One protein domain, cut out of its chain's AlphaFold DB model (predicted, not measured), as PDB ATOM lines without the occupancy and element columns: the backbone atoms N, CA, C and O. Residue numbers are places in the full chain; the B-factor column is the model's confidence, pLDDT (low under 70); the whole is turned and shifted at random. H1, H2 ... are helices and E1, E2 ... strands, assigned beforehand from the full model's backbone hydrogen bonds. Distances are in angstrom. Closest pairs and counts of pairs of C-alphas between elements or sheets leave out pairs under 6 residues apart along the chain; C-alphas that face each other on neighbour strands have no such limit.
ATOM      1  N   ARG A  65      15.723  52.131 -35.393       89.75
ATOM      2  CA  ARG A  65      14.753  51.019 -35.453       89.75
ATOM      3  C   ARG A  65      14.034  50.916 -36.799       89.75
ATOM      4  O   ARG A  65      13.625  49.823 -37.186       89.75
ATOM      5  N   ALA A  66      13.818  52.037 -37.485       90.44
ATOM      6  CA  ALA A  66      13.222  52.034 -38.817       90.44
ATOM      7  C   ALA A  66      14.232  51.509 -39.849       90.44
ATOM      8  O   ALA A  66      13.859  50.713 -40.712       90.44
ATOM      9  N   GLU A  67      15.505  51.890 -39.711       92.00
ATOM     10  CA  GLU A  67      16.616  51.361 -40.511       92.00
ATOM     11  C   GLU A  67      16.770  49.850 -40.314       92.00
ATOM     12  O   GLU A  67      16.792  49.102 -41.290       92.00
ATOM     13  N   GLU A  68      16.786  49.376 -39.067       92.19
ATOM     14  CA  GLU A  68      16.862  47.951 -38.727       92.19
ATOM     15  C   GLU A  68      15.689  47.166 -39.340       92.19
ATOM     16  O   GLU A  68      15.870  46.114 -39.959       92.19
ATOM     17  N   LEU A  69      14.473  47.707 -39.267       91.06
ATOM     18  CA  LEU A  69      13.300  47.054 -39.838       91.06
ATOM     19  C   LEU A  69      13.334  46.982 -41.379       91.06
ATOM     20  O   LEU A  69      12.915  45.983 -41.979       91.06
ATOM     21  N   VAL A  70      13.845  48.022 -42.042       92.50
ATOM     22  CA  VAL A  70      14.053  48.020 -43.500       92.50
ATOM     23  C   VAL A  70      15.158  47.030 -43.876       92.50
ATOM     24  O   VAL A  70      14.992  46.258 -44.824       92.50
ATOM     25  N   SER A  71      16.226  46.970 -43.080       91.38
ATOM     26  CA  SER A  71      17.329  46.012 -43.228       91.38
ATOM     27  C   SER A  71      16.810  44.576 -43.238       91.38
ATOM     28  O   SER A  71      17.102  43.809 -44.158       91.38
ATOM     29  N   TYR A  72      15.938  44.231 -42.288       92.44
ATOM     30  CA  TYR A  72      15.287  42.924 -42.249       92.44
ATOM     31  C   TYR A  72      14.446  42.622 -43.495       92.44
ATOM     32  O   TYR A  72      14.449  41.488 -43.982       92.44
ATOM     33  N   THR A  73      13.757  43.623 -44.048       91.19
ATOM     34  CA  THR A  73      12.972  43.465 -45.285       91.19
ATOM     35  C   THR A  73      13.867  43.093 -46.468       91.19
ATOM     36  O   THR A  73      13.543  42.182 -47.233       91.19
ATOM     37  N   VAL A  74      15.018  43.755 -46.596       89.94
ATOM     38  CA  VAL A  74      16.013  43.467 -47.639       89.94
ATOM     39  C   VAL A  74      16.633  42.087 -47.424       89.94
ATOM     40  O   VAL A  74      16.683  41.274 -48.353       89.94
ATOM     41  N   MET A  75      17.032  41.778 -46.187       90.25
ATOM     42  CA  MET A  75      17.607  40.483 -45.818       90.25
ATOM     43  C   MET A  75      16.645  39.321 -46.082       90.25
ATOM     44  O   MET A  75      17.097  38.269 -46.525       90.25
ATOM     45  N   ALA A  76      15.336  39.503 -45.879       92.31
ATOM     46  CA  ALA A  76      14.311  38.500 -46.180       92.31
ATOM     47  C   ALA A  76      14.169  38.211 -47.689       92.31
ATOM     48  O   ALA A  76      13.761  37.111 -48.078       92.31
ATOM     49  N   GLY A  77      14.546  39.156 -48.557       89.31
ATOM     50  CA  GLY A  77      14.507  38.983 -50.011       89.31
ATOM     51  C   GLY A  77      15.439  37.877 -50.517       89.31
ATOM     52  O   GLY A  77      15.049  37.088 -51.380       89.31
ATOM     53  N   VAL A  78      16.638  37.755 -49.940       88.25
ATOM     54  CA  VAL A  78      17.642  36.753 -50.344       88.25
ATOM     55  C   VAL A  78      17.142  35.311 -50.160       88.25
ATOM     56  O   VAL A  78      17.091  34.574 -51.150       88.25
ATOM     57  N   PRO A  79      16.727  34.860 -48.959       92.56
ATOM     58  CA  PRO A  79      16.224  33.507 -48.783       92.56
ATOM     59  C   PRO A  79      14.905  33.275 -49.527       92.56
ATOM     60  O   PRO A  79      14.671  32.149 -49.961       92.56
ATOM     61  N   LEU A  80      14.075  34.300 -49.763       94.81
ATOM     62  CA  LEU A  80      12.904  34.160 -50.634       94.81
ATOM     63  C   LEU A  80      13.302  33.833 -52.083       94.81
ATOM     64  O   LEU A  80      12.698  32.956 -52.701       94.81
ATOM     65  N   MET A  81      14.324  34.497 -52.630       91.44
ATOM     66  CA  MET A  81      14.865  34.155 -53.951       91.44
ATOM     67  C   MET A  81      15.438  32.735 -53.967       91.44
ATOM     68  O   MET A  81      15.102  31.943 -54.844       91.44
ATOM     69  N   MET A  82      16.226  32.370 -52.950       92.38
ATOM     70  CA  MET A  82      16.763  31.010 -52.821       92.38
ATOM     71  C   MET A  82      15.657  29.952 -52.743       92.38
ATOM     72  O   MET A  82      15.818  28.859 -53.287       92.38
ATOM     73  N   LEU A  83      14.548  30.266 -52.069       94.56
ATOM     74  CA  LEU A  83      13.391  29.387 -51.949       94.56
ATOM     75  C   LEU A  83      12.695  29.194 -53.301       94.56
ATOM     76  O   LEU A  83      12.356  28.064 -53.647       94.56
ATOM     77  N   ARG A  84      12.550  30.264 -54.095       95.50
ATOM     78  CA  ARG A  84      12.005  30.198 -55.464       95.50
ATOM     79  C   ARG A  84      12.854  29.337 -56.394       95.50
ATOM     80  O   ARG A  84      12.308  28.577 -57.189       95.50
ATOM     81  N   ASP A  85      14.175  29.416 -56.259       93.94
ATOM     82  CA  ASP A  85      15.123  28.667 -57.090       93.94
ATOM     83  C   ASP A  85      15.404  27.244 -56.567       93.94
ATOM     84  O   ASP A  85      16.158  26.467 -57.175       93.94
ATOM     85  N   ALA A  86      14.821  26.870 -55.426       92.69
ATOM     86  CA  ALA A  86      15.073  25.592 -54.788       92.69
ATOM     87  C   ALA A  86      14.488  24.426 -55.600       92.69
ATOM     88  O   ALA A  86      13.299  24.131 -55.570       92.69
ATOM     89  N   ARG A  87      15.371  23.677 -56.269       92.62
ATOM     90  CA  ARG A  87      15.002  22.462 -57.022       92.62
ATOM     91  C   ARG A  87      14.866  21.199 -56.169       92.62
ATOM     92  O   ARG A  87      14.565  20.136 -56.701       92.62
ATOM     93  N   THR A  88      15.159  21.273 -54.871       94.75
ATOM     94  CA  THR A  88      15.096  20.121 -53.963       94.75
ATOM     95  C   THR A  88      14.500  20.512 -52.618       94.75
ATOM     96  O   THR A  88      14.734  21.618 -52.131       94.75
ATOM     97  N   ALA A  89      13.813  19.557 -51.989       95.31
ATOM     98  CA  ALA A  89      13.233  19.673 -50.652       95.31
ATOM     99  C   ALA A  89      14.227  20.212 -49.608       95.31
ATOM    100  O   ALA A  89      13.953  21.191 -48.928       95.31
ATOM    101  N   ASN A  90      15.442  19.658 -49.544       94.62
ATOM    102  CA  ASN A  90      16.466  20.120 -48.599       94.62
ATOM    103  C   ASN A  90      16.891  21.584 -48.841       94.62
ATOM    104  O   ASN A  90      17.107  22.333 -47.892       94.62
ATOM    105  N   ARG A  91      17.009  22.023 -50.104       92.62
ATOM    106  CA  ARG A  91      17.333  23.429 -50.406       92.62
ATOM    107  C   ARG A  91      16.190  24.358 -50.006       92.62
ATOM    108  O   ARG A  91      16.457  25.397 -49.411       92.62
ATOM    109  N   ALA A  92      14.951  23.956 -50.283       96.25
ATOM    110  CA  ALA A  92      13.768  24.720 -49.917       96.25
ATOM    111  C   ALA A  92      13.622  24.833 -48.394       96.25
ATOM    112  O   ALA A  92      13.496  25.939 -47.883       96.25
ATOM    113  N   ALA A  93      13.767  23.725 -47.661       96.44
ATOM    114  CA  ALA A  93      13.715  23.717 -46.201       96.44
ATOM    115  C   ALA A  93      14.760  24.659 -45.581       96.44
ATOM    116  O   ALA A  93      14.440  25.444 -44.692       96.44
ATOM    117  N   ARG A  94      16.000  24.654 -46.090       93.06
ATOM    118  CA  ARG A  94      17.052  25.573 -45.619       93.06
ATOM    119  C   ARG A  94      16.726  27.036 -45.914       93.06
ATOM    120  O   ARG A  94      16.885  27.869 -45.029       93.06
ATOM    121  N   ALA A  95      16.284  27.345 -47.132       95.25
ATOM    122  CA  ALA A  95      15.925  28.707 -47.525       95.25
ATOM    123  C   ALA A  95      14.740  29.243 -46.708       95.25
ATOM    124  O   ALA A  95      14.827  30.323 -46.128       95.25
ATOM    125  N   ALA A  96      13.681  28.447 -46.577       96.94
ATOM    126  CA  ALA A  96      12.527  28.764 -45.749       96.94
ATOM    127  C   ALA A  96      12.899  28.900 -44.262       96.94
ATOM    128  O   ALA A  96      12.404  29.797 -43.588       96.94
ATOM    129  N   GLY A  97      13.821  28.070 -43.762       96.06
ATOM    130  CA  GLY A  97      14.365  28.185 -42.409       96.06
ATOM    131  C   GLY A  97      15.089  29.509 -42.167       96.06
ATOM    132  O   GLY A  97      14.788  30.184 -41.191       96.06
ATOM    133  N   MET A  98      15.979  29.926 -43.075       95.19
ATOM    134  CA  MET A  98      16.661  31.229 -42.975       95.19
ATOM    135  C   MET A  98      15.669  32.396 -42.985       95.19
ATOM    136  O   MET A  98      15.798  33.328 -42.196       95.19
ATOM    137  N   LEU A  99      14.658  32.329 -43.853       95.88
ATOM    138  CA  LEU A  99      13.601  33.332 -43.912       95.88
ATOM    139  C   LEU A  99      12.786  33.389 -42.611       95.88
ATOM    140  O   LEU A  99      12.468  34.481 -42.143       95.88
ATOM    141  N   ALA A 100      12.460  32.232 -42.027       95.81
ATOM    142  CA  ALA A 100      11.747  32.158 -40.759       95.81
ATOM    143  C   ALA A 100      12.557  32.799 -39.622       95.81
ATOM    144  O   ALA A 100      11.995  33.586 -38.871       95.81
ATOM    145  N   GLU A 101      13.864  32.540 -39.520       94.56
ATOM    146  CA  GLU A 101      14.704  33.170 -38.488       94.56
ATOM    147  C   GLU A 101      14.740  34.697 -38.626       94.56
ATOM    148  O   GLU A 101      14.470  35.402 -37.656       94.56
ATOM    149  N   ILE A 102      14.941  35.215 -39.845       94.19
ATOM    150  CA  ILE A 102      14.896  36.664 -40.105       94.19
ATOM    151  C   ILE A 102      13.551  37.246 -39.656       94.19
ATOM    152  O   ILE A 102      13.512  38.190 -38.872       94.19
ATOM    153  N   CYS A 103      12.436  36.645 -40.083       93.69
ATOM    154  CA  CYS A 103      11.103  37.151 -39.746       93.69
ATOM    155  C   CYS A 103      10.777  37.036 -38.249       93.69
ATOM    156  O   CYS A 103       9.960  37.811 -37.746       93.69
ATOM    157  N   ARG A 104      11.384  36.076 -37.539       92.44
ATOM    158  CA  ARG A 104      11.244  35.911 -36.087       92.44
ATOM    159  C   ARG A 104      11.853  37.090 -35.336       92.44
ATOM    160  O   ARG A 104      11.253  37.573 -34.379       92.44
ATOM    161  N   GLU A 105      13.007  37.572 -35.780       90.94
ATOM    162  CA  GLU A 105      13.611  38.787 -35.231       90.94
ATOM    163  C   GLU A 105      12.776  40.020 -35.605       90.94
ATOM    164  O   GLU A 105      12.393  40.806 -34.736       90.94
ATOM    165  N   SER A 106      12.368  40.129 -36.875       89.88
ATOM    166  CA  SER A 106      11.599  41.280 -37.365       89.88
ATOM    167  C   SER A 106      10.245  41.444 -36.671       89.88
ATOM    168  O   SER A 106       9.813  42.570 -36.441       89.88
ATOM    169  N   MET A 107       9.564  40.355 -36.296       88.62
ATOM    170  CA  MET A 107       8.255  40.449 -35.634       88.62
ATOM    171  C   MET A 107       8.306  41.003 -34.204       88.62
ATOM    172  O   MET A 107       7.267  41.397 -33.665       88.62
ATOM    173  N   ALA A 108       9.486  41.050 -33.578       84.56
ATOM    174  CA  ALA A 108       9.665  41.768 -32.318       84.56
ATOM    175  C   ALA A 108       9.540  43.289 -32.517       84.56
ATOM    176  O   ALA A 108       9.014  43.971 -31.638       84.56
ATOM    177  N   LEU A 109       9.969  43.792 -33.679       85.00
ATOM    178  CA  LEU A 109       9.894  45.201 -34.071       85.00
ATOM    179  C   LEU A 109       8.578  45.544 -34.787       85.00
ATOM    180  O   LEU A 109       8.045  46.635 -34.614       85.00
ATOM    181  N   GLU A 110       8.053  44.616 -35.588       87.62
ATOM    182  CA  GLU A 110       6.855  44.796 -36.409       87.62
ATOM    183  C   GLU A 110       6.053  43.479 -36.515       87.62
ATOM    184  O   GLU A 110       6.314  42.640 -37.381       87.62
ATOM    185  N   PRO A 111       5.046  43.275 -35.652       86.56
ATOM    186  CA  PRO A 111       4.140  42.131 -35.618       86.56
ATOM    187  C   PRO A 111       3.546  41.678 -36.947       86.56
ATOM    188  O   PRO A 111       3.247  40.492 -37.083       86.56
ATOM    189  N   ARG A 112       3.406  42.550 -37.954       86.00
ATOM    190  CA  ARG A 112       2.910  42.144 -39.283       86.00
ATOM    191  C   ARG A 112       3.848  41.169 -40.007       86.00
ATOM    192  O   ARG A 112       3.390  40.436 -40.886       86.00
ATOM    193  N   PHE A 113       5.105  41.044 -39.573       89.81
ATOM    194  CA  PHE A 113       5.990  39.949 -39.990       89.81
ATOM    195  C   PHE A 113       5.527  38.559 -39.515       89.81
ATOM    196  O   PHE A 113       5.988  37.563 -40.067       89.81
ATOM    197  N   ALA A 114       4.582  38.448 -38.568       90.38
ATOM    198  CA  ALA A 114       4.022  37.164 -38.128       90.38
ATOM    199  C   ALA A 114       3.400  36.356 -39.278       90.38
ATOM    200  O   ALA A 114       3.571  35.137 -39.333       90.38
ATOM    201  N   ALA A 115       2.747  37.022 -40.234       90.19
ATOM    202  CA  ALA A 115       2.212  36.368 -41.427       90.19
ATOM    203  C   ALA A 115       3.333  35.770 -42.290       90.19
ATOM    204  O   ALA A 115       3.298  34.589 -42.637       90.19
ATOM    205  N   ILE A 116       4.374  36.556 -42.566       93.19
ATOM    206  CA  ILE A 116       5.527  36.136 -43.373       93.19
ATOM    207  C   ILE A 116       6.255  34.971 -42.696       93.19
ATOM    208  O   ILE A 116       6.541  33.959 -43.334       93.19
ATOM    209  N   TYR A 117       6.475  35.081 -41.388       95.31
ATOM    210  CA  TYR A 117       7.047  34.024 -40.568       95.31
ATOM    211  C   TYR A 117       6.241  32.726 -40.652       95.31
ATOM    212  O   TYR A 117       6.810  31.666 -40.903       95.31
ATOM    213  N   SER A 118       4.915  32.798 -40.497       94.94
ATOM    214  CA  SER A 118       4.059  31.609 -40.547       94.94
ATOM    215  C   SER A 118       4.103  30.898 -41.903       94.94
ATOM    216  O   SER A 118       4.182  29.668 -41.957       94.94
ATOM    217  N   LEU A 119       4.160  31.664 -42.997       95.56
ATOM    218  CA  LEU A 119       4.336  31.131 -44.345       95.56
ATOM    219  C   LEU A 119       5.726  30.507 -44.531       95.56
ATOM    220  O   LEU A 119       5.840  29.455 -45.157       95.56
ATOM    221  N   ALA A 120       6.774  31.116 -43.972       96.81
ATOM    222  CA  ALA A 120       8.132  30.581 -44.026       96.81
ATOM    223  C   ALA A 120       8.265  29.271 -43.230       96.81
ATOM    224  O   ALA A 120       8.832  28.302 -43.735       96.81
ATOM    225  N   VAL A 121       7.680  29.191 -42.029       97.06
ATOM    226  CA  VAL A 121       7.612  27.942 -41.251       97.06
ATOM    227  C   VAL A 121       6.835  26.877 -42.022       97.06
ATOM    228  O   VAL A 121       7.336  25.768 -42.176       97.06
ATOM    229  N   THR A 122       5.676  27.226 -42.583       96.81
ATOM    230  CA  THR A 122       4.877  26.317 -43.420       96.81
ATOM    231  C   THR A 122       5.687  25.774 -44.597       96.81
ATOM    232  O   THR A 122       5.738  24.564 -44.809       96.81
ATOM    233  N   ALA A 123       6.386  26.646 -45.331       97.12
ATOM    234  CA  ALA A 123       7.250  26.246 -46.438       97.12
ATOM    235  C   ALA A 123       8.373  25.306 -45.981       97.12
ATOM    236  O   ALA A 123       8.634  24.294 -46.635       97.12
ATOM    237  N   ARG A 124       9.015  25.604 -44.845       97.50
ATOM    238  CA  ARG A 124      10.056  24.743 -44.273       97.50
ATOM    239  C   ARG A 124       9.501  23.360 -43.952       97.50
ATOM    240  O   ARG A 124      10.069  22.365 -44.385       97.50
ATOM    241  N   GLU A 125       8.400  23.310 -43.218       96.38
ATOM    242  CA  GLU A 125       7.792  22.076 -42.721       96.38
ATOM    243  C   GLU A 125       7.284  21.194 -43.873       96.38
ATOM    244  O   GLU A 125       7.553  19.993 -43.892       96.38
ATOM    245  N   GLN A 126       6.648  21.782 -44.893       94.94
ATOM    246  CA  GLN A 126       6.267  21.055 -46.109       94.94
ATOM    247  C   GLN A 126       7.491  20.507 -46.853       94.94
ATOM    248  O   GLN A 126       7.520  19.328 -47.218       94.94
ATOM    249  N   ALA A 127       8.534  21.323 -47.024       96.12
ATOM    250  CA  ALA A 127       9.764  20.887 -47.673       96.12
ATOM    251  C   ALA A 127      10.465  19.763 -46.889       96.12
ATOM    252  O   ALA A 127      10.966  18.821 -47.499       96.12
ATOM    253  N   GLU A 128      10.462  19.800 -45.556       95.25
ATOM    254  CA  GLU A 128      10.989  18.723 -44.704       95.25
ATOM    255  C   GLU A 128      10.216  17.407 -44.867       95.25
ATOM    256  O   GLU A 128      10.820  16.335 -44.798       95.25
ATOM    257  N   GLN A 129       8.914  17.471 -45.162       92.94
ATOM    258  CA  GLN A 129       8.114  16.299 -45.545       92.94
ATOM    259  C   GLN A 129       8.279  15.887 -47.018       92.94
ATOM    260  O   GLN A 129       7.653  14.929 -47.468       92.94
ATOM    261  N   GLY A 130       9.109  16.591 -47.792       93.69
ATOM    262  CA  GLY A 130       9.294  16.341 -49.223       93.69
ATOM    263  C   GLY A 130       8.167  16.881 -50.112       93.69
ATOM    264  O   GLY A 130       8.131  16.565 -51.301       93.69
ATOM    265  N   ILE A 131       7.268  17.704 -49.569       92.50
ATOM    266  CA  ILE A 131       6.144  18.307 -50.291       92.50
ATOM    267  C   ILE A 131       6.622  19.612 -50.934       92.50
ATOM    268  O   ILE A 131       6.883  20.602 -50.257       92.50
ATOM    269  N   MET A 132       6.745  19.613 -52.263       94.62
ATOM    270  CA  MET A 132       7.237  20.764 -53.040       94.62
ATOM    271  C   MET A 132       6.174  21.399 -53.947       94.62
ATOM    272  O   MET A 132       6.398  22.488 -54.470       94.62
ATOM    273  N   GLU A 133       5.025  20.743 -54.133       94.19
ATOM    274  CA  GLU A 133       3.973  21.149 -55.078       94.19
ATOM    275  C   GLU A 133       3.451  22.572 -54.820       94.19
ATOM    276  O   GLU A 133       3.277  23.351 -55.755       94.19
ATOM    277  N   PHE A 134       3.278  22.948 -53.550       90.38
ATOM    278  CA  PHE A 134       2.741  24.254 -53.156       90.38
ATOM    279  C   PHE A 134       3.808  25.331 -52.933       90.38
ATOM    280  O   PHE A 134       3.471  26.486 -52.662       90.38
ATOM    281  N   MET A 135       5.092  24.999 -53.092       95.06
ATOM    282  CA  MET A 135       6.188  25.942 -52.858       95.06
ATOM    283  C   MET A 135       6.077  27.233 -53.693       95.06
ATOM    284  O   MET A 135       6.283  28.313 -53.131       95.06
ATOM    285  N   PRO A 136       5.687  27.194 -54.988       94.50
ATOM    286  CA  PRO A 136       5.496  28.415 -55.775       94.50
ATOM    287  C   PRO A 136       4.393  29.326 -55.221       94.50
ATOM    288  O   PRO A 136       4.535  30.553 -55.232       94.50
ATOM    289  N   VAL A 137       3.311  28.737 -54.699       94.19
ATOM    290  CA  VAL A 137       2.201  29.480 -54.085       94.19
ATOM    291  C   VAL A 137       2.680  30.153 -52.803       94.19
ATOM    292  O   VAL A 137       2.477  31.353 -52.643       94.19
ATOM    293  N   LEU A 138       3.400  29.429 -51.942       94.19
ATOM    294  CA  LEU A 138       3.973  29.986 -50.712       94.19
ATOM    295  C   LEU A 138       4.961  31.123 -51.004       94.19
ATOM    296  O   LEU A 138       4.853  32.193 -50.410       94.19
ATOM    297  N   CYS A 139       5.866  30.947 -51.972       95.31
ATOM    298  CA  CYS A 139       6.797  31.997 -52.403       95.31
ATOM    299  C   CYS A 139       6.077  33.242 -52.933       95.31
ATOM    300  O   CYS A 139       6.549  34.367 -52.753       95.31
ATOM    301  N   THR A 140       4.956  33.046 -53.627       94.81
ATOM    302  CA  THR A 140       4.130  34.147 -54.124       94.81
ATOM    303  C   THR A 140       3.485  34.870 -52.949       94.81
ATOM    304  O   THR A 140       3.693  36.071 -52.803       94.81
ATOM    305  N   SER A 141       2.801  34.153 -52.056       92.88
ATOM    306  CA  SER A 141       2.161  34.725 -50.865       92.88
ATOM    307  C   SER A 141       3.142  35.495 -49.979       92.88
ATOM    308  O   SER A 141       2.851  36.623 -49.591       92.88
ATOM    309  N   ILE A 142       4.333  34.940 -49.727       93.50
ATOM    310  CA  ILE A 142       5.398  35.620 -48.975       93.50
ATOM    311  C   ILE A 142       5.801  36.925 -49.665       93.50
ATOM    312  O   ILE A 142       5.900  37.966 -49.023       93.50
ATOM    313  N   SER A 143       6.007  36.880 -50.981       91.56
ATOM    314  CA  SER A 143       6.393  38.057 -51.758       91.56
ATOM    315  C   SER A 143       5.363  39.168 -51.709       91.56
ATOM    316  O   SER A 143       5.759  40.323 -51.771       91.56
ATOM    317  N   TRP A 144       4.075  38.832 -51.646       88.62
ATOM    318  CA  TRP A 144       2.994  39.807 -51.506       88.62
ATOM    319  C   TRP A 144       2.875  40.347 -50.081       88.62
ATOM    320  O   TRP A 144       2.481  41.498 -49.899       88.62
ATOM    321  N   ALA A 145       3.194  39.522 -49.082       88.25
ATOM    322  CA  ALA A 145       3.142  39.901 -47.677       88.25
ATOM    323  C   ALA A 145       4.330  40.779 -47.249       88.25
ATOM    324  O   ALA A 145       4.170  41.605 -46.351       88.25
ATOM    325  N   LEU A 146       5.499  40.635 -47.885       88.88
ATOM    326  CA  LEU A 146       6.651  41.509 -47.650       88.88
ATOM    327  C   LEU A 146       6.342  42.967 -48.036       88.88
ATOM    328  O   LEU A 146       5.653  43.204 -49.036       88.88
ATOM    329  N   PRO A 147       6.882  43.957 -47.303       87.81
ATOM    330  CA  PRO A 147       6.832  45.350 -47.732       87.81
ATOM    331  C   PRO A 147       7.396  45.518 -49.146       87.81
ATOM    332  O   PRO A 147       8.469  45.012 -49.471       87.81
ATOM    333  N   GLN A 148       6.647  46.216 -49.999       86.25
ATOM    334  CA  GLN A 148       7.023  46.427 -51.395       86.25
ATOM    335  C   GLN A 148       7.821  47.725 -51.549       86.25
ATOM    336  O   GLN A 148       7.457  48.725 -50.920       86.25
ATOM    337  N   PRO A 149       8.836  47.754 -52.428       87.12
ATOM    338  CA  PRO A 149       9.505  48.992 -52.798       87.12
ATOM    339  C   PRO A 149       8.539  50.043 -53.363       87.12
ATOM    340  O   PRO A 149       7.524  49.727 -53.996       87.12
ATOM    341  N   VAL A 150       8.875  51.311 -53.151       84.44
ATOM    342  CA  VAL A 150       8.114  52.477 -53.602       84.44
ATOM    343  C   VAL A 150       8.170  52.597 -55.125       84.44
ATOM    344  O   VAL A 150       9.225  52.474 -55.744       84.44
ATOM    345  N   ARG A 151       7.025  52.918 -55.739       71.12
ATOM    346  CA  ARG A 151       6.977  53.464 -57.103       71.12
ATOM    347  C   ARG A 151       7.116  54.988 -57.013       71.12
ATOM    348  O   ARG A 151       6.451  55.590 -56.176       71.12
ATOM    349  N   LEU A 152       7.979  55.589 -57.836       70.81
ATOM    350  CA  LEU A 152       8.337  57.020 -57.790       70.81
ATOM    351  C   LEU A 152       7.121  57.940 -57.565       70.81
ATOM    352  O   LEU A 152       6.091  57.780 -58.219       70.81
ATOM    353  N   GLY A 153       7.258  58.908 -56.651       64.69
ATOM    354  CA  GLY A 153       6.236  59.925 -56.365       64.69
ATOM    355  C   GLY A 153       5.038  59.468 -55.518       64.69
ATOM    356  O   GLY A 153       4.085  60.229 -55.372       64.69
ATOM    357  N   ALA A 154       5.050  58.250 -54.964       72.62
ATOM    358  CA  ALA A 154       3.895  57.688 -54.252       72.62
ATOM    359  C   ALA A 154       3.860  57.936 -52.730       72.62
ATOM    360  O   ALA A 154       2.859  57.605 -52.095       72.62
ATOM    361  N   VAL A 155       4.930  58.465 -52.124       81.50
ATOM    362  CA  VAL A 155       5.057  58.577 -50.658       81.50
ATOM    363  C   VAL A 155       5.708  59.887 -50.226       81.50
ATOM    364  O   VAL A 155       6.500  60.463 -50.964       81.50
ATOM    365  N   ALA A 156       5.376  60.343 -49.016       83.12
ATOM    366  CA  ALA A 156       5.952  61.549 -48.420       83.12
ATOM    367  C   ALA A 156       7.367  61.325 -47.857       83.12
ATOM    368  O   ALA A 156       8.186  62.237 -47.914       83.12
ATOM    369  N   HIS A 157       7.645  60.123 -47.346       86.38
ATOM    370  CA  HIS A 157       8.928  59.712 -46.771       86.38
ATOM    371  C   HIS A 157       9.232  58.264 -47.166       86.38
ATOM    372  O   HIS A 157       8.314  57.444 -47.308       86.38
ATOM    373  N   ALA A 158      10.514  57.956 -47.342       91.50
ATOM    374  CA  ALA A 158      10.994  56.616 -47.641       91.50
ATOM    375  C   ALA A 158      12.330  56.352 -46.945       91.50
ATOM    376  O   ALA A 158      13.091  57.276 -46.675       91.50
ATOM    377  N   MET A 159      12.622  55.077 -46.706       93.75
ATOM    378  CA  MET A 159      13.979  54.629 -46.435       93.75
ATOM    379  C   MET A 159      14.656  54.349 -47.773       93.75
ATOM    380  O   MET A 159      14.195  53.484 -48.530       93.75
ATOM    381  N   ARG A 160      15.722  55.082 -48.071       93.00
ATOM    382  CA  ARG A 160      16.649  54.770 -49.151       93.00
ATOM    383  C   ARG A 160      17.591  53.677 -48.664       93.00
ATOM    384  O   ARG A 160      18.204  53.828 -47.617       93.00
ATOM    385  N   VAL A 161      17.687  52.593 -49.422       92.62
ATOM    386  CA  VAL A 161      18.653  51.520 -49.198       92.62
ATOM    387  C   VAL A 161      19.606  51.491 -50.377       92.62
ATOM    388  O   VAL A 161      19.195  51.154 -51.490       92.62
ATOM    389  N   GLU A 162      20.865  51.826 -50.136       91.00
ATOM    390  CA  GLU A 162      21.936  51.703 -51.120       91.00
ATOM    391  C   GLU A 162      22.678  50.386 -50.897       91.00
ATOM    392  O   GLU A 162      23.162  50.115 -49.800       91.00
ATOM    393  N   ILE A 163      22.760  49.542 -51.928       85.38
ATOM    394  CA  ILE A 163      23.555  48.311 -51.876       85.38
ATOM    395  C   ILE A 163      24.982  48.662 -52.303       85.38
ATOM    396  O   ILE A 163      25.265  48.765 -53.499       85.38
ATOM    397  N   SER A 164      25.867  48.842 -51.323       79.75
ATOM    398  CA  SER A 164      27.228  49.349 -51.530       79.75
ATOM    399  C   SER A 164      28.215  48.257 -51.953       79.75
ATOM    400  O   SER A 164      29.022  48.471 -52.860       79.75
ATOM    401  N   GLU A 165      28.134  47.056 -51.371       78.94
ATOM    402  CA  GLU A 165      29.020  45.940 -51.723       78.94
ATOM    403  C   GLU A 165      28.306  44.581 -51.658       78.94
ATOM    404  O   GLU A 165      27.626  44.245 -50.689       78.94
ATOM    405  N   VAL A 166      28.501  43.751 -52.691       75.88
ATOM    406  CA  VAL A 166      28.084  42.341 -52.695       75.88
ATOM    407  C   VAL A 166      29.311  41.466 -52.907       75.88
ATOM    408  O   VAL A 166      29.816  41.321 -54.022       75.88
ATOM    409  N   THR A 167      29.773  40.822 -51.840       75.50
ATOM    410  CA  THR A 167      30.822  39.807 -51.938       75.50
ATOM    411  C   THR A 167      30.189  38.440 -52.157       75.50
ATOM    412  O   THR A 167      29.593  37.846 -51.253       75.50
ATOM    413  N   LEU A 168      30.364  37.915 -53.368       67.25
ATOM    414  CA  LEU A 168      29.981  36.552 -53.714       67.25
ATOM    415  C   LEU A 168      31.066  35.541 -53.304       67.25
ATOM    416  O   LEU A 168      32.263  35.852 -53.321       67.25
ATOM    417  N   MET A 184      26.582  40.989 -48.032       78.44
ATOM    418  CA  MET A 184      25.934  42.129 -48.659       78.44
ATOM    419  C   MET A 184      25.938  43.251 -47.637       78.44
ATOM    420  O   MET A 184      25.398  43.068 -46.546       78.44
ATOM    421  N   ASP A 185      26.586  44.353 -47.980       83.44
ATOM    422  CA  ASP A 185      26.592  45.574 -47.190       83.44
ATOM    423  C   ASP A 185      25.599  46.546 -47.837       83.44
ATOM    424  O   ASP A 185      25.545  46.686 -49.064       83.44
ATOM    425  N   PHE A 186      24.754  47.151 -47.011       87.25
ATOM    426  CA  PHE A 186      23.791  48.149 -47.445       87.25
ATOM    427  C   PHE A 186      23.731  49.288 -46.432       87.25
ATOM    428  O   PHE A 186      23.900  49.071 -45.231       87.25
ATOM    429  N   GLU A 187      23.490  50.491 -46.935       90.06
ATOM    430  CA  GLU A 187      23.344  51.707 -46.143       90.06
ATOM    431  C   GLU A 187      21.894  52.174 -46.214       90.06
ATOM    432  O   GLU A 187      21.276  52.163 -47.281       90.06
ATOM    433  N   CYS A 188      21.343  52.541 -45.060       91.56
ATOM    434  CA  CYS A 188      19.967  52.990 -44.919       91.56
ATOM    435  C   CYS A 188      19.964  54.477 -44.565       91.56
ATOM    436  O   CYS A 188      20.614  54.882 -43.606       91.56
ATOM    437  N   GLU A 189      19.217  55.281 -45.316       92.12
ATOM    438  CA  GLU A 189      19.028  56.704 -45.032       92.12
ATOM    439  C   GLU A 189      17.565  57.103 -45.226       92.12
ATOM    440  O   GLU A 189      16.930  56.764 -46.229       92.12
ATOM    441  N   GLU A 190      17.011  57.854 -44.276       92.31
ATOM    442  CA  GLU A 190      15.678  58.427 -44.426       92.31
ATOM    443  C   GLU A 190      15.708  59.610 -45.403       92.31
ATOM    444  O   GLU A 190      16.431  60.583 -45.201       92.31
ATOM    445  N   VAL A 191      14.866  59.553 -46.433       91.81
ATOM    446  CA  VAL A 191      14.767  60.589 -47.466       91.81
ATOM    447  C   VAL A 191      13.332  61.073 -47.630       91.81
ATOM    448  O   VAL A 191      12.353  60.348 -47.393       91.81
ATOM    449  N   ARG A 192      13.179  62.319 -48.083       89.19
ATOM    450  CA  ARG A 192      11.855  62.860 -48.424       89.19
ATOM    451  C   ARG A 192      11.384  62.314 -49.766       89.19
ATOM    452  O   ARG A 192      12.170  62.032 -50.660       89.19
ATOM    453  N   GLY A 193      10.070  62.274 -49.965       84.31
ATOM    454  CA  GLY A 193       9.450  61.805 -51.207       84.31
ATOM    455  C   GLY A 193       9.930  62.531 -52.470       84.31
ATOM    456  O   GLY A 193       9.997  61.931 -53.538       84.31
ATOM    457  N   VAL A 194      10.297  63.810 -52.339       85.12
ATOM    458  CA  VAL A 194      10.837  64.639 -53.431       85.12
ATOM    459  C   VAL A 194      12.280  64.289 -53.815       85.12
ATOM    460  O   VAL A 194      12.716  64.657 -54.899       85.12
ATOM    461  N   GLU A 195      13.004  63.584 -52.944       86.19
ATOM    462  CA  GLU A 195      14.386  63.125 -53.152       86.19
ATOM    463  C   GLU A 195      14.431  61.708 -53.752       86.19
ATOM    464  O   GLU A 195      15.499  61.218 -54.108       86.19
ATOM    465  N   ILE A 196      13.279  61.040 -53.897       87.25
ATOM    466  CA  ILE A 196      13.197  59.712 -54.508       87.25
ATOM    467  C   ILE A 196      13.423  59.844 -56.015       87.25
ATOM    468  O   ILE A 196      12.550  60.301 -56.759       87.25
ATOM    469  N   VAL A 197      14.577  59.368 -56.471       85.81
ATOM    470  CA  VAL A 197      14.978  59.357 -57.878       85.81
ATOM    471  C   VAL A 197      15.405  57.949 -58.304       85.81
ATOM    472  O   VAL A 197      15.779  57.134 -57.467       85.81
ATOM    473  N   PRO A 198      15.328  57.593 -59.596       84.00
ATOM    474  CA  PRO A 198      15.851  56.316 -60.065       84.00
ATOM    475  C   PRO A 198      17.381  56.312 -59.989       84.00
ATOM    476  O   PRO A 198      18.045  56.952 -60.802       84.00
ATOM    477  N   GLU A 199      17.930  55.554 -59.048       85.12
ATOM    478  CA  GLU A 199      19.369  55.346 -58.896       85.12
ATOM    479  C   GLU A 199      19.708  53.857 -59.072       85.12
ATOM    480  O   GLU A 199      19.007  52.991 -58.535       85.12
ATOM    481  N   PRO A 200      20.756  53.516 -59.845       80.00
ATOM    482  CA  PRO A 200      21.274  52.152 -59.886       80.00
ATOM    483  C   PRO A 200      21.671  51.685 -58.481       80.00
ATOM    484  O   PRO A 200      22.260  52.451 -57.731       80.00
ATOM    485  N   SER A 201      21.380  50.426 -58.142       84.88
ATOM    486  CA  SER A 201      21.696  49.816 -56.833       84.88
ATOM    487  C   SER A 201      20.970  50.406 -55.614       84.88
ATOM    488  O   SER A 201      21.215  49.954 -54.495       84.88
ATOM    489  N   THR A 202      20.030  51.327 -55.826       89.62
ATOM    490  CA  THR A 202      19.216  51.924 -54.764       89.62
ATOM    491  C   THR A 202      17.796  51.364 -54.781       89.62
ATOM    492  O   THR A 202      17.149  51.262 -55.828       89.62
ATOM    493  N   ILE A 203      17.276  51.017 -53.604       90.56
ATOM    494  CA  ILE A 203      15.892  50.581 -53.403       90.56
ATOM    495  C   ILE A 203      15.246  51.498 -52.369       90.56
ATOM    496  O   ILE A 203      15.799  51.723 -51.300       90.56
ATOM    497  N   TYR A 204      14.049  52.000 -52.661       91.88
ATOM    498  CA  TYR A 204      13.297  52.836 -51.729       91.88
ATOM    499  C   TYR A 204      12.161  52.034 -51.108       91.88
ATOM    500  O   TYR A 204      11.340  51.466 -51.832       91.88
ATOM    501  N   PHE A 205      12.068  52.028 -49.782       91.88
ATOM    502  CA  PHE A 205      10.962  51.422 -49.044       91.88
ATOM    503  C   PHE A 205      10.091  52.500 -48.392       91.88
ATOM    504  O   PHE A 205      10.624  53.481 -47.878       91.88
ATOM    505  N   PRO A 206       8.755  52.361 -48.401       89.19
ATOM    506  CA  PRO A 206       7.882  53.356 -47.790       89.19
ATOM    507  C   PRO A 206       8.090  53.386 -46.270       89.19
ATOM    508  O   PRO A 206       8.308  52.339 -45.664       89.19
ATOM    509  N   LEU A 207       7.962  54.554 -45.641       87.81
ATOM    510  CA  LEU A 207       7.870  54.666 -44.182       87.81
ATOM    511  C   LEU A 207       6.490  55.224 -43.792       87.81
ATOM    512  O   LEU A 207       6.105  56.281 -44.296       87.81
TER     513      LEU A 207
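AT A GLANCE: This is residues 65 to 168 and 184 to 207 of the 268 residues of an uncharacterized protein of Corynebacterium genitalium (UniProt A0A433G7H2). Four helices form an up-and-down bundle, H1, H2, H3 and H4 touching in a ring, each running against the one before it. At one end of the bundle a strongly twisted sheet of three strands packs by one face on residues 66 to 75 of H1, making two layers. The 128 printed residues hold four named helices and then three named strands; the antiparallel sheet runs E2 E1 E3, and the class is mixed. The whole is compact, with a radius of gyration of the C-alphas of 15.4 A, and spans 49 by 32 by 22 A.

HOW THE PARTS SIT: H1, residues 65 to 84, and H2, residues 89 to 109, form a helical hairpin at a shallow tilt of 13 degrees, their closest C-alphas, Pro 79 and Ala 95, 5.0 A apart. H2 forms another with H3, residues 113 to 128, closest at C-alphas 93 and 124, 4.3 A. H3 forms a third with H4, residues 135 to 145, closest at C-alphas 116 and 142, 5.6 A. H1 touches H4 with residues 80 to 84 alone, closest at C-alphas 84 and 139, 6.3 A. H1 is on the sheet of E1, residues 157 to 167, E2, residues 184 to 192, and E3, residues 202 to 206, at a height of 8.9 A, slantwise to the strands. Between the antiparallel neighbours E1 and E2, N 160 and O 189 are within hydrogen-bond range at 2.8 A, and between the antiparallel neighbours E1 and E3, N 161 and O 203 are within hydrogen-bond range at 2.8 A. Every O i to N i+4 pair is within range in H3 and H4, 14 of 16 in H1 and 15 of 17 in H2.

IN THESE COORDINATES: H1 begins at C-alpha 65 (14.753, 51.019, -35.453) and measures 29.0 A; H2 measures 30.6 A, H3 22.3 A, H4 15.2 A, E1 30.0 A, E2 25.1 A and E3 13.4 A, ending at C-alpha 206 (7.882, 53.356, -47.790).

THE WHOLE: The farthest C-alphas, Gln 129 and Val 194, are 49.1 A apart. Residues 169 to 183 are not printed; C-alphas 168 and 184 are 8.5 A apart across the cut. The link H4 to E1 is long. Residues 153 and 168 have pLDDT under 70.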